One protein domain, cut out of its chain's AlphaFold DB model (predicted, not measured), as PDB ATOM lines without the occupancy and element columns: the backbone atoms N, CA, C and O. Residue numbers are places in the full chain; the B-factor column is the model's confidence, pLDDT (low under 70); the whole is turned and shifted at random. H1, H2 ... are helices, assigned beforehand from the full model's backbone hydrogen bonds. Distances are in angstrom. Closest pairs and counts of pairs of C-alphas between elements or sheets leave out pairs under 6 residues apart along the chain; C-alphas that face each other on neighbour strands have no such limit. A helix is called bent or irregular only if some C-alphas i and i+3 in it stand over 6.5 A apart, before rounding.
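This is residues 111 to 201 of the 202 residues of an uncharacterized protein of Antricoccus suffuscus (UniProt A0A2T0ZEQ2). H1 is the core of a compact helical body: H2 crosses it, H3 packs on residues 113 to 120 of it, and the long H4 crosses its residues 119 to 126. Residues 193 to 201, of which 193 to 199 belong to H4, stick out as an arm at one end; the body without them spans 36 by 26 by 21 A. The printed part has 91 residues with four named helices, in the order H1, H2, H3, H4, and no named strand; the class is all helix. The whole is compact, with a radius of gyration of the C-alphas of 14.1 A, and elongated, spanning 49 by 27 by 21 A.

H1, residues 111 to 126, begins at C-alpha 111 (124.133, 90.686, 10.516) and is 21.7 A long. H2 is residues 135 to 146, 16.7 A. H3 is residues 151 to 164, 13.1 A; it is irregular, with C-alphas 157 and 160 8.6 A apart. H4, residues 174 to 199, is 38.2 A long and ends at C-alpha 199 (97.813, 113.136, 2.108). It is only just irregular, with C-alphas 191 and 194 6.50 A apart, and has a kink of 25 degrees near residue 192.

H1 is the hub. It touches H2 at a steep tilt of 57 degrees, opposite ways; the closest C-alphas, of Ala 118 and Ala 142, are 5.2 A apart. With residues 113 to 120 alone it touches H3 at a shallow tilt of 28 degrees, the same way; the closest C-alphas, of Val 120 and Arg 162, are 7.4 A apart. H1 and H4 touch about perpendicular, at 79 degrees, through residues 119 to 126 and 176 to 186 alone; the closest C-alphas, of Ala 123 and Ala 180, are 3.7 A apart. H2 touches H4 with Thr 135 alone, whose C-alpha is 5.2 A from that of Cys 187. H3 is apart from H2 and from H4. Every O i to N i+4 pair is within hydrogen-bond range in H1 and H2, against 5 of 10 in H3 and 19 of 22 in H4.

The C-alphas farthest apart, of Gly 152 and Gly 201, are 49.5 A apart. The printed part has no cut; the link from H2 to H3 is tight, and those from H1 to H2 and H3 to H4 are short. The mean pLDDT of the printed part is 75.2, with residue 151, residues 156 to 157, 168 to 177 and 191 to 201 under 70.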
ATOM      1  N   ALA A 111     125.469  90.548  11.103       76.38
ATOM      2  CA  ALA A 111     124.133  90.686  10.516       76.38
ATOM      3  C   ALA A 111     123.189  89.567  10.981       76.38
ATOM      4  O   ALA A 111     122.032  89.814  11.321       76.38
ATOM      5  N   ARG A 112     123.694  88.332  11.085       79.56
ATOM      6  CA  ARG A 112     122.918  87.199  11.597       79.56
ATOM      7  C   ARG A 112     122.535  87.389  13.061       79.56
ATOM      8  O   ARG A 112     121.404  87.076  13.430       79.56
ATOM      9  N   GLN A 113     123.457  87.843  13.907       80.00
ATOM     10  CA  GLN A 113     123.172  88.099  15.320       80.00
ATOM     11  C   GLN A 113     122.168  89.244  15.482       80.00
ATOM     12  O   GLN A 113     121.186  89.080  16.205       80.00
ATOM     13  N   HIS A 114     122.355  90.340  14.747       84.69
ATOM     14  CA  HIS A 114     121.424  91.467  14.701       84.69
ATOM     15  C   HIS A 114     120.017  91.019  14.291       84.69
ATOM     16  O   HIS A 114     119.068  91.234  15.045       84.69
ATOM     17  N   ARG A 115     119.887  90.253  13.198       83.50
ATOM     18  CA  ARG A 115     118.601  89.678  12.769       83.50
ATOM     19  C   ARG A 115     117.953  88.835  13.864       83.50
ATOM     20  O   ARG A 115     116.743  88.906  14.054       83.50
ATOM     21  N   ARG A 116     118.731  88.033  14.598       81.44
ATOM     22  CA  ARG A 116     118.198  87.199  15.691       81.44
ATOM     23  C   ARG A 116     117.664  88.041  16.847       81.44
ATOM     24  O   ARG A 116     116.622  87.690  17.392       81.44
ATOM     25  N   VAL A 117     118.339  89.134  17.202       85.50
ATOM     26  CA  VAL A 117     117.839  90.096  18.196       85.50
ATOM     27  C   VAL A 117     116.553  90.752  17.688       85.50
ATOM     28  O   VAL A 117     115.540  90.740  18.389       85.50
ATOM     29  N   ALA A 118     116.558  91.252  16.451       87.12
ATOM     30  CA  ALA A 118     115.397  91.884  15.834       87.12
ATOM     31  C   ALA A 118     114.190  90.932  15.772       87.12
ATOM     32  O   ALA A 118     113.079  91.314  16.131       87.12
ATOM     33  N   ASP A 119     114.389  89.664  15.405       84.75
ATOM     34  CA  ASP A 119     113.325  88.656  15.365       84.75
ATOM     35  C   ASP A 119     112.694  88.408  16.747       84.75
ATOM     36  O   ASP A 119     111.481  88.204  16.834       84.75
ATOM     37  N   VAL A 120     113.476  88.471  17.834       84.00
ATOM     38  CA  VAL A 120     112.945  88.393  19.209       84.00
ATOM     39  C   VAL A 120     112.066  89.598  19.525       84.00
ATOM     40  O   VAL A 120     110.956  89.422  20.036       84.00
ATOM     41  N   LEU A 121     112.521  90.806  19.182       88.12
ATOM     42  CA  LEU A 121     111.757  92.040  19.383       88.12
ATOM     43  C   LEU A 121     110.450  92.012  18.579       88.12
ATOM     44  O   LEU A 121     109.370  92.196  19.141       88.12
ATOM     45  N   TYR A 122     110.515  91.680  17.287       87.69
ATOM     46  CA  TYR A 122     109.327  91.561  16.441       87.69
ATOM     47  C   TYR A 122     108.355  90.499  16.948       87.69
ATOM     48  O   TYR A 122     107.143  90.714  16.932       87.69
ATOM     49  N   ALA A 123     108.842  89.354  17.416       83.88
ATOM     50  CA  ALA A 123     107.966  88.329  17.962       83.88
ATOM     51  C   ALA A 123     107.256  88.791  19.238       83.88
ATOM     52  O   ALA A 123     106.067  88.511  19.393       83.88
ATOM     53  N   ALA A 124     107.934  89.536  20.112       83.94
ATOM     54  CA  ALA A 124     107.313  90.119  21.295       83.94
ATOM     55  C   ALA A 124     106.232  91.154  20.926       83.94
ATOM     56  O   ALA A 124     105.130  91.111  21.479       83.94
ATOM     57  N   ILE A 125     106.479  92.001  19.920       86.00
ATOM     58  CA  ILE A 125     105.484  92.941  19.369       86.00
ATOM     59  C   ILE A 125     104.283  92.188  18.769       86.00
ATOM     60  O   ILE A 125     103.120  92.478  19.057       86.00
ATOM     61  N   GLY A 126     104.536  91.167  17.948       82.56
ATOM     62  CA  GLY A 126     103.489  90.367  17.308       82.56
ATOM     63  C   GLY A 126     102.721  89.443  18.259       82.56
ATOM     64  O   GLY A 126     101.648  88.947  17.896       82.56
ATOM     65  N   ALA A 127     103.252  89.215  19.461       81.62
ATOM     66  CA  ALA A 127     102.577  88.567  20.582       81.62
ATOM     67  C   ALA A 127     101.819  89.560  21.485       81.62
ATOM     68  O   ALA A 127     101.074  89.123  22.357       81.62
ATOM     69  N   GLY A 128     101.972  90.873  21.268       81.25
ATOM     70  CA  GLY A 128     101.348  91.923  22.082       81.25
ATOM     71  C   GLY A 128     102.026  92.155  23.434       81.25
ATOM     72  O   GLY A 128     101.400  92.701  24.334       81.25
ATOM     73  N   MET A 129     103.277  91.716  23.590       82.06
ATOM     74  CA  MET A 129     104.070  91.888  24.816       82.06
ATOM     75  C   MET A 129     104.892  93.179  24.806       82.06
ATOM     76  O   MET A 129     105.242  93.684  25.866       82.06
ATOM     77  N   LEU A 130     105.191  93.702  23.617       84.38
ATOM     78  CA  LEU A 130     105.811  95.009  23.416       84.38
ATOM     79  C   LEU A 130     104.895  95.900  22.575       84.38
ATOM     80  O   LEU A 130     104.097  95.410  21.770       84.38
ATOM     81  N   GLU A 131     105.045  97.207  22.768       87.69
ATOM     82  CA  GLU A 131     104.432  98.240  21.937       87.69
ATOM     83  C   GLU A 131     104.852  98.086  20.471       87.69
ATOM     84  O   GLU A 131     105.994  97.742  20.162       87.69
ATOM     85  N   VAL A 132     103.918  98.361  19.558       88.88
ATOM     86  CA  VAL A 132     104.254  98.467  18.139       88.88
ATOM     87  C   VAL A 132     104.990  99.789  17.916       88.88
ATOM     88  O   VAL A 132     104.494 100.858  18.268       88.88
ATOM     89  N   VAL A 133     106.181  99.691  17.331       88.19
ATOM     90  CA  VAL A 133     107.048 100.825  16.993       88.19
ATOM     91  C   VAL A 133     107.458 100.758  15.517       88.19
ATOM     92  O   VAL A 133     107.361  99.688  14.907       88.19
ATOM     93  N   PRO A 134     107.935 101.857  14.906       88.44
ATOM     94  CA  PRO A 134     108.470 101.833  13.549       88.44
ATOM     95  C   PRO A 134     109.577 100.789  13.361       88.44
ATOM     96  O   PRO A 134     110.418 100.603  14.237       88.44
ATOM     97  N   THR A 135     109.632 100.167  12.177       86.44
ATOM     98  CA  THR A 135     110.663  99.178  11.803       86.44
ATOM     99  C   THR A 135     112.073  99.666  12.139       86.44
ATOM    100  O   THR A 135     112.820  98.934  12.773       86.44
ATOM    101  N   GLN A 136     112.400 100.920  11.800       85.69
ATOM    102  CA  GLN A 136     113.723 101.500  12.059       85.69
ATOM    103  C   GLN A 136     114.085 101.478  13.548       85.69
ATOM    104  O   GLN A 136     115.193 101.108  13.907       85.69
ATOM    105  N   GLN A 137     113.126 101.791  14.422       88.31
ATOM    106  CA  GLN A 137     113.355 101.804  15.863       88.31
ATOM    107  C   GLN A 137     113.628 100.396  16.411       88.31
ATOM    108  O   GLN A 137     114.415 100.249  17.345       88.31
ATOM    109  N   VAL A 138     113.021  99.355  15.827       87.06
ATOM    110  CA  VAL A 138     113.339  97.960  16.174       87.06
ATOM    111  C   VAL A 138     114.772  97.619  15.773       87.06
ATOM    112  O   VAL A 138     115.500  97.051  16.585       87.06
ATOM    113  N   GLU A 139     115.191  97.991  14.563       87.62
ATOM    114  CA  GLU A 139     116.539  97.697  14.060       87.62
ATOM    115  C   GLU A 139     117.628  98.463  14.834       87.62
ATOM    116  O   GLU A 139     118.668  97.886  15.166       87.62
ATOM    117  N   ASP A 140     117.367  99.721  15.204       87.31
ATOM    118  CA  ASP A 140     118.259 100.529  16.047       87.31
ATOM    119  C   ASP A 140     118.377  99.923  17.457       87.31
ATOM    120  O   ASP A 140     119.467  99.811  18.023       87.31
ATOM    121  N   THR A 141     117.254  99.458  18.016       86.12
ATOM    122  CA  THR A 141     117.224  98.777  19.318       86.12
ATOM    123  C   THR A 141     117.970  97.443  19.258       86.12
ATOM    124  O   THR A 141     118.702  97.098  20.186       86.12
ATOM    125  N   ALA A 142     117.834  96.698  18.161       86.31
ATOM    126  CA  ALA A 142     118.572  95.461  17.952       86.31
ATOM    127  C   ALA A 142     120.087  95.707  17.868       86.31
ATOM    128  O   ALA A 142     120.855  94.957  18.471       86.31
ATOM    129  N   ALA A 143     120.515  96.783  17.200       85.06
ATOM    130  CA  ALA A 143     121.917  97.198  17.161       85.06
ATOM    131  C   ALA A 143     122.439  97.600  18.551       85.06
ATOM    132  O   ALA A 143     123.533  97.194  18.940       85.06
ATOM    133  N   HIS A 144     121.636  98.326  19.336       86.38
ATOM    134  CA  HIS A 144     121.989  98.684  20.710       86.38
ATOM    135  C   HIS A 144     122.158  97.454  21.615       86.38
ATOM    136  O   HIS A 144     123.114  97.369  22.389       86.38
ATOM    137  N   TYR A 145     121.263  96.470  21.498       81.31
ATOM    138  CA  TYR A 145     121.390  95.224  22.252       81.31
ATOM    139  C   TYR A 145     122.603  94.415  21.821       81.31
ATOM    140  O   TYR A 145     123.317  93.917  22.682       81.31
ATOM    141  N   LEU A 146     122.895  94.329  20.524       81.38
ATOM    142  CA  LEU A 146     124.078  93.620  20.039       81.38
ATOM    143  C   LEU A 146     125.378  94.146  20.678       81.38
ATOM    144  O   LEU A 146     126.269  93.362  20.978       81.38
ATOM    145  N   ALA A 147     125.456  95.454  20.937       78.31
ATOM    146  CA  ALA A 147     126.611  96.082  21.576       78.31
ATOM    147  C   ALA A 147     126.706  95.848  23.100       78.31
ATOM    148  O   ALA A 147     127.741  96.144  23.694       78.31
ATOM    149  N   THR A 148     125.638  95.375  23.751       78.06
ATOM    150  CA  THR A 148     125.519  95.352  25.223       78.06
ATOM    151  C   THR A 148     125.233  93.974  25.817       78.06
ATOM    152  O   THR A 148     125.479  93.771  27.006       78.06
ATOM    153  N   ILE A 149     124.724  93.025  25.027       75.31
ATOM    154  CA  ILE A 149     124.385  91.681  25.508       75.31
ATOM    155  C   ILE A 149     125.577  90.730  25.425       75.31
ATOM    156  O   ILE A 149     126.390  90.792  24.506       75.31
ATOM    157  N   ASP A 150     125.633  89.783  26.360       73.94
ATOM    158  CA  ASP A 150     126.541  88.642  26.261       73.94
ATOM    159  C   ASP A 150     126.155  87.797  25.025       73.94
ATOM    160  O   ASP A 150     124.982  87.428  24.884       73.94
ATOM    161  N   PRO A 151     127.095  87.451  24.122       68.75
ATOM    162  CA  PRO A 151     126.812  86.616  22.951       68.75
ATOM    163  C   PRO A 151     126.136  85.277  23.290       68.75
ATOM    164  O   PRO A 151     125.328  84.761  22.510       68.75
ATOM    165  N   GLY A 152     126.408  84.730  24.477       72.12
ATOM    166  CA  GLY A 152     125.767  83.544  25.032       72.12
ATOM    167  C   GLY A 152     124.260  83.705  25.240       72.12
ATOM    168  O   GLY A 152     123.535  82.719  25.238       72.12
ATOM    169  N   TRP A 153     123.733  84.927  25.336       74.44
ATOM    170  CA  TRP A 153     122.290  85.163  25.480       74.44
ATOM    171  C   TRP A 153     121.499  84.889  24.209       74.44
ATOM    172  O   TRP A 153     120.276  84.729  24.277       74.44
ATOM    173  N   LEU A 154     122.181  84.820  23.064       72.62
ATOM    174  CA  LEU A 154     121.598  84.443  21.785       72.62
ATOM    175  C   LEU A 154     121.610  82.924  21.562       72.62
ATOM    176  O   LEU A 154     121.074  82.467  20.552       72.62
ATOM    177  N   THR A 155     122.162  82.104  22.457       70.94
ATOM    178  CA  THR A 155     122.032  80.639  22.351       70.94
ATOM    179  C   THR A 155     120.594  80.190  22.642       70.94
ATOM    180  O   THR A 155     119.753  80.979  23.084       70.94
ATOM    181  N   ASP A 156     120.261  78.946  22.289       68.69
ATOM    182  CA  ASP A 156     118.967  78.316  22.598       68.69
ATOM    183  C   ASP A 156     117.744  79.174  22.232       68.69
ATOM    184  O   ASP A 156     116.839  79.435  23.032       68.69
ATOM    185  N   HIS A 157     117.723  79.646  20.981       65.12
ATOM    186  CA  HIS A 157     116.696  80.561  20.470       65.12
ATOM    187  C   HIS A 157     116.598  81.865  21.279       65.12
ATOM    188  O   HIS A 157     115.504  82.321  21.607       65.12
ATOM    189  N   ALA A 158     117.747  82.444  21.630       71.88
ATOM    190  CA  ALA A 158     117.853  83.685  22.390       71.88
ATOM    191  C   ALA A 158     117.117  83.633  23.744       71.88
ATOM    192  O   ALA A 158     116.381  84.552  24.109       71.88
ATOM    193  N   ALA A 159     117.238  82.512  24.464       71.69
ATOM    194  CA  ALA A 159     116.590  82.332  25.767       71.69
ATOM    195  C   ALA A 159     117.036  83.391  26.785       71.69
ATOM    196  O   ALA A 159     116.186  83.977  27.451       71.69
ATOM    197  N   GLY A 160     118.339  83.692  26.837       74.56
ATOM    198  CA  GLY A 160     118.891  84.711  27.732       74.56
ATOM    199  C   GLY A 160     118.332  86.105  27.449       74.56
ATOM    200  O   GLY A 160     117.849  86.768  28.364       74.56
ATOM    201  N   LEU A 161     118.289  86.510  26.173       79.12
ATOM    202  CA  LEU A 161     117.717  87.801  25.773       79.12
ATOM    203  C   LEU A 161     116.229  87.902  26.130       79.12
ATOM    204  O   LEU A 161     115.767  88.932  26.610       79.12
ATOM    205  N   ARG A 162     115.466  86.823  25.935       76.88
ATOM    206  CA  ARG A 162     114.044  86.787  26.301       76.88
ATOM    207  C   ARG A 162     113.846  86.958  27.801       76.88
ATOM    208  O   ARG A 162     113.022  87.771  28.201       76.88
ATOM    209  N   THR A 163     114.619  86.245  28.618       81.19
ATOM    210  CA  THR A 163     114.586  86.398  30.077       81.19
ATOM    211  C   THR A 163     114.951  87.816  30.500       81.19
ATOM    212  O   THR A 163     114.257  88.385  31.337       81.19
ATOM    213  N   TYR A 164     115.978  88.406  29.886       81.56
ATOM    214  CA  TYR A 164     116.382  89.787  30.149       81.56
ATOM    215  C   TYR A 164     115.259  90.793  29.847       81.56
ATOM    216  O   TYR A 164     115.008  91.702  30.631       81.56
ATOM    217  N   LEU A 165     114.528  90.584  28.749       78.62
ATOM    218  CA  LEU A 165     113.380  91.406  28.353       78.62
ATOM    219  C   LEU A 165     112.083  91.081  29.122       78.62
ATOM    220  O   LEU A 165     111.039  91.653  28.817       78.62
ATOM    221  N   GLY A 166     112.106  90.144  30.078       79.19
ATOM    222  CA  GLY A 166     110.910  89.707  30.809       79.19
ATOM    223  C   GLY A 166     109.903  88.920  29.958       79.19
ATOM    224  O   GLY A 166     108.732  88.809  30.322       79.19
ATOM    225  N   LEU A 167     110.334  88.369  28.820       79.19
ATOM    226  CA  LEU A 167     109.494  87.586  27.917       79.19
ATOM    227  C   LEU A 167     109.351  86.136  28.421       79.19
ATOM    228  O   LEU A 167     110.308  85.561  28.949       79.19
ATOM    229  N   PRO A 168     108.179  85.499  28.242       68.69
ATOM    230  CA  PRO A 168     107.921  84.164  28.767       68.69
ATOM    231  C   PRO A 168     108.863  83.105  28.180       68.69
ATOM    232  O   PRO A 168     109.109  83.039  26.969       68.69
ATOM    233  N   ALA A 169     109.358  82.240  29.068       59.31
ATOM    234  CA  ALA A 169     110.230  81.124  28.726       59.31
ATOM    235  C   ALA A 169     109.475  80.026  27.949       59.31
ATOM    236  O   ALA A 169     108.307  79.744  28.213       59.31
ATOM    237  N   GLY A 170     110.153  79.374  26.996       54.88
ATOM    238  CA  GLY A 170     109.612  78.227  26.254       54.88
ATOM    239  C   GLY A 170     110.273  77.993  24.892       54.88
ATOM    240  O   GLY A 170     110.965  78.871  24.367       54.88
ATOM    241  N   LYS A 171     110.054  76.809  24.297       48.56
ATOM    242  CA  LYS A 171     110.449  76.529  22.905       48.56
ATOM    243  C   LYS A 171     109.604  77.397  21.981       48.56
ATOM    244  O   LYS A 171     108.397  77.202  21.865       48.56
ATOM    245  N   TRP A 172     110.246  78.366  21.345       55.41
ATOM    246  CA  TRP A 172     109.639  79.192  20.315       55.41
ATOM    247  C   TRP A 172     109.458  78.330  19.059       55.41
ATOM    248  O   TRP A 172     110.377  78.153  18.269       55.41
ATOM    249  N   THR A 173     108.291  77.693  18.956       50.56
ATOM    250  CA  THR A 173     107.856  76.887  17.804       50.56
ATOM    251  C   THR A 173     107.375  77.796  16.663       50.56
ATOM    252  O   THR A 173     107.478  79.018  16.763       50.56
ATOM    253  N   ASP A 174     106.805  77.240  15.585       41.59
ATOM    254  CA  ASP A 174     106.193  77.972  14.452       41.59
ATOM    255  C   ASP A 174     105.268  79.148  14.854       41.59
ATOM    256  O   ASP A 174     105.008  80.051  14.056       41.59
ATOM    257  N   SER A 175     104.773  79.177  16.096       54.84
ATOM    258  CA  SER A 175     104.029  80.296  16.687       54.84
ATOM    259  C   SER A 175     104.859  81.577  16.845       54.84
ATOM    260  O   SER A 175     104.310  82.666  16.665       54.84
ATOM    261  N   ALA A 176     106.159  81.463  17.121       62.81
ATOM    262  CA  ALA A 176     107.084  82.571  17.325       62.81
ATOM    263  C   ALA A 176     107.586  83.172  16.012       62.81
ATOM    264  O   ALA A 176     107.622  84.390  15.878       62.81
ATOM    265  N   TRP A 177     107.871  82.340  15.006       67.00
ATOM    266  CA  TRP A 177     108.132  82.824  13.647       67.00
ATOM    267  C   TRP A 177     106.918  83.581  13.096       67.00
ATOM    268  O   TRP A 177     107.036  84.705  12.613       67.00
ATOM    269  N   ARG A 178     105.711  83.020  13.257       72.25
ATOM    270  CA  ARG A 178     104.472  83.720  12.887       72.25
ATOM    271  C   ARG A 178     104.247  84.985  13.716       72.25
ATOM    272  O   ARG A 178     103.677  85.936  13.193       72.25
ATOM    273  N   ALA A 179     104.656  85.012  14.985       75.44
ATOM    274  CA  ALA A 179     104.615  86.225  15.797       75.44
ATOM    275  C   ALA A 179     105.595  87.277  15.272       75.44
ATOM    276  O   ALA A 179     105.191  88.418  15.110       75.44
ATOM    277  N   ALA A 180     106.824  86.896  14.917       79.25
ATOM    278  CA  ALA A 180     107.798  87.802  14.317       79.25
ATOM    279  C   ALA A 180     107.282  88.388  12.998       79.25
ATOM    280  O   ALA A 180     107.357  89.596  12.798       79.25
ATOM    281  N   LEU A 181     106.676  87.564  12.133       81.44
ATOM    282  CA  LEU A 181     106.035  88.041  10.904       81.44
ATOM    283  C   LEU A 181     104.911  89.046  11.198       81.44
ATOM    284  O   LEU A 181     104.923  90.143  10.651       81.44
ATOM    285  N   ARG A 182     103.999  88.728  12.130       80.06
ATOM    286  CA  ARG A 182     102.944  89.668  12.554       80.06
ATOM    287  C   ARG A 182     103.511  90.962  13.135       80.06
ATOM    288  O   ARG A 182     102.949  92.023  12.894       80.06
ATOM    289  N   GLY A 183     104.588  90.881  13.915       83.50
ATOM    290  CA  GLY A 183     105.273  92.043  14.473       83.50
ATOM    291  C   GLY A 183     105.853  92.930  13.380       83.50
ATOM    292  O   GLY A 183     105.554  94.118  13.355       83.50
ATOM    293  N   LYS A 184     106.590  92.343  12.428       87.69
ATOM    294  CA  LYS A 184     107.125  93.050  11.253       87.69
ATOM    295  C   LYS A 184     106.015  93.743  10.465       87.69
ATOM    296  O   LYS A 184     106.159  94.911  10.117       87.69
ATOM    297  N   ASP A 185     104.903  93.056  10.224       86.56
ATOM    298  CA  ASP A 185     103.771  93.627   9.492       86.56
ATOM    299  C   ASP A 185     103.122  94.793  10.250       86.56
ATOM    300  O   ASP A 185     102.857  95.835   9.650       86.56
ATOM    301  N   ARG A 186     102.937  94.676  11.572       85.44
ATOM    302  CA  ARG A 186     102.422  95.772  12.414       85.44
ATOM    303  C   ARG A 186     103.357  96.985  12.422       85.44
ATOM    304  O   ARG A 186     102.896  98.105  12.215       85.44
ATOM    305  N   CYS A 187     104.664  96.770  12.586       86.94
ATOM    306  CA  CYS A 187     105.673  97.834  12.557       86.94
ATOM    307  C   CYS A 187     105.712  98.567  11.206       86.94
ATOM    308  O   CYS A 187     105.861  99.789  11.162       86.94
ATOM    309  N   ARG A 188     105.535  97.840  10.093       85.38
ATOM    310  CA  ARG A 188     105.437  98.428   8.747       85.38
ATOM    311  C   ARG A 188     104.163  99.249   8.562       85.38
ATOM    312  O   ARG A 188     104.219 100.326   7.978       85.38
ATOM    313  N   GLN A 189     103.025  98.769   9.064       81.56
ATOM    314  CA  GLN A 189     101.748  99.488   8.973       81.56
ATOM    315  C   GLN A 189     101.790 100.818   9.736       81.56
ATOM    316  O   GLN A 189     101.346 101.836   9.213       81.56
ATOM    317  N   GLN A 190     102.425 100.844  10.908       76.38
ATOM    318  CA  GLN A 190     102.581 102.067  11.698       76.38
ATOM    319  C   GLN A 190     103.513 103.104  11.052       76.38
ATOM    320  O   GLN A 190     103.375 104.295  11.306       76.38
ATOM    321  N   GLN A 191     104.438 102.683  10.182       65.50
ATOM    322  CA  GLN A 191     105.224 103.604   9.350       65.50
ATOM    323  C   GLN A 191     104.407 104.196   8.189       65.50
ATOM    324  O   GLN A 191     104.708 105.301   7.741       65.50
ATOM    325  N   ALA A 192     103.373 103.497   7.713       60.84
ATOM    326  CA  ALA A 192     102.522 103.946   6.610       60.84
ATOM    327  C   ALA A 192     101.382 104.888   7.055       60.84
ATOM    328  O   ALA A 192     100.974 105.768   6.297       60.84
ATOM    329  N   GLU A 193     100.882 104.754   8.288       53.38
ATOM    330  CA  GLU A 193      99.808 105.603   8.833       53.38
ATOM    331  C   GLU A 193     100.115 107.115   8.911       53.38
ATOM    332  O   GLU A 193      99.231 107.905   8.560       53.38
ATOM    333  N   PRO A 194     101.317 107.583   9.311       54.50
ATOM    334  CA  PRO A 194     101.616 109.016   9.305       54.50
ATOM    335  C   PRO A 194     101.753 109.599   7.889       54.50
ATOM    336  O   PRO A 194     101.511 110.790   7.708       54.50
ATOM    337  N   ALA A 195     102.086 108.787   6.878       51.53
ATOM    338  CA  ALA A 195     102.153 109.236   5.485       51.53
ATOM    339  C   ALA A 195     100.748 109.464   4.892       51.53
ATOM    340  O   ALA A 195     100.490 110.508   4.300       51.53
ATOM    341  N   LEU A 196      99.806 108.550   5.144       51.03
ATOM    342  CA  LEU A 196      98.420 108.653   4.659       51.03
ATOM    343  C   LEU A 196      97.605 109.760   5.347       51.03
ATOM    344  O   LEU A 196      96.757 110.386   4.710       51.03
ATOM    345  N   ARG A 197      97.860 110.047   6.632       51.72
ATOM    346  CA  ARG A 197      97.206 111.171   7.333       51.72
ATOM    347  C   ARG A 197      97.601 112.544   6.787       51.72
ATOM    348  O   ARG A 197      96.789 113.458   6.866       51.72
ATOM    349  N   ASN A 198      98.802 112.682   6.228       52.34
ATOM    350  CA  ASN A 198      99.250 113.935   5.617       52.34
ATOM    351  C   ASN A 198      98.725 114.125   4.183       52.34
ATOM    352  O   ASN A 198      98.619 115.260   3.733       52.34
ATOM    353  N   GLU A 199      98.354 113.052   3.477       50.03
ATOM    354  CA  GLU A 199      97.813 113.136   2.108       50.03
ATOM    355  C   GLU A 199      96.289 113.339   2.053       50.03
ATOM    356  O   GLU A 199      95.778 113.862   1.069       50.03
ATOM    357  N   LEU A 200      95.557 112.972   3.110       54.88
ATOM    358  CA  LEU A 200      94.094 113.135   3.202       54.88
ATOM    359  C   LEU A 200      93.661 114.356   4.037       54.88
ATOM    360  O   LEU A 200      92.474 114.534   4.304       54.88
ATOM    361  N   GLY A 201      94.628 115.165   4.480       49.56
ATOM    362  CA  GLY A 201      94.438 116.344   5.328       49.56
ATOM    363  C   GLY A 201      94.672 117.692   4.635       49.56
ATOM    364  O   GLY A 201      94.925 118.663   5.346       49.56
TER     365      GLY A 201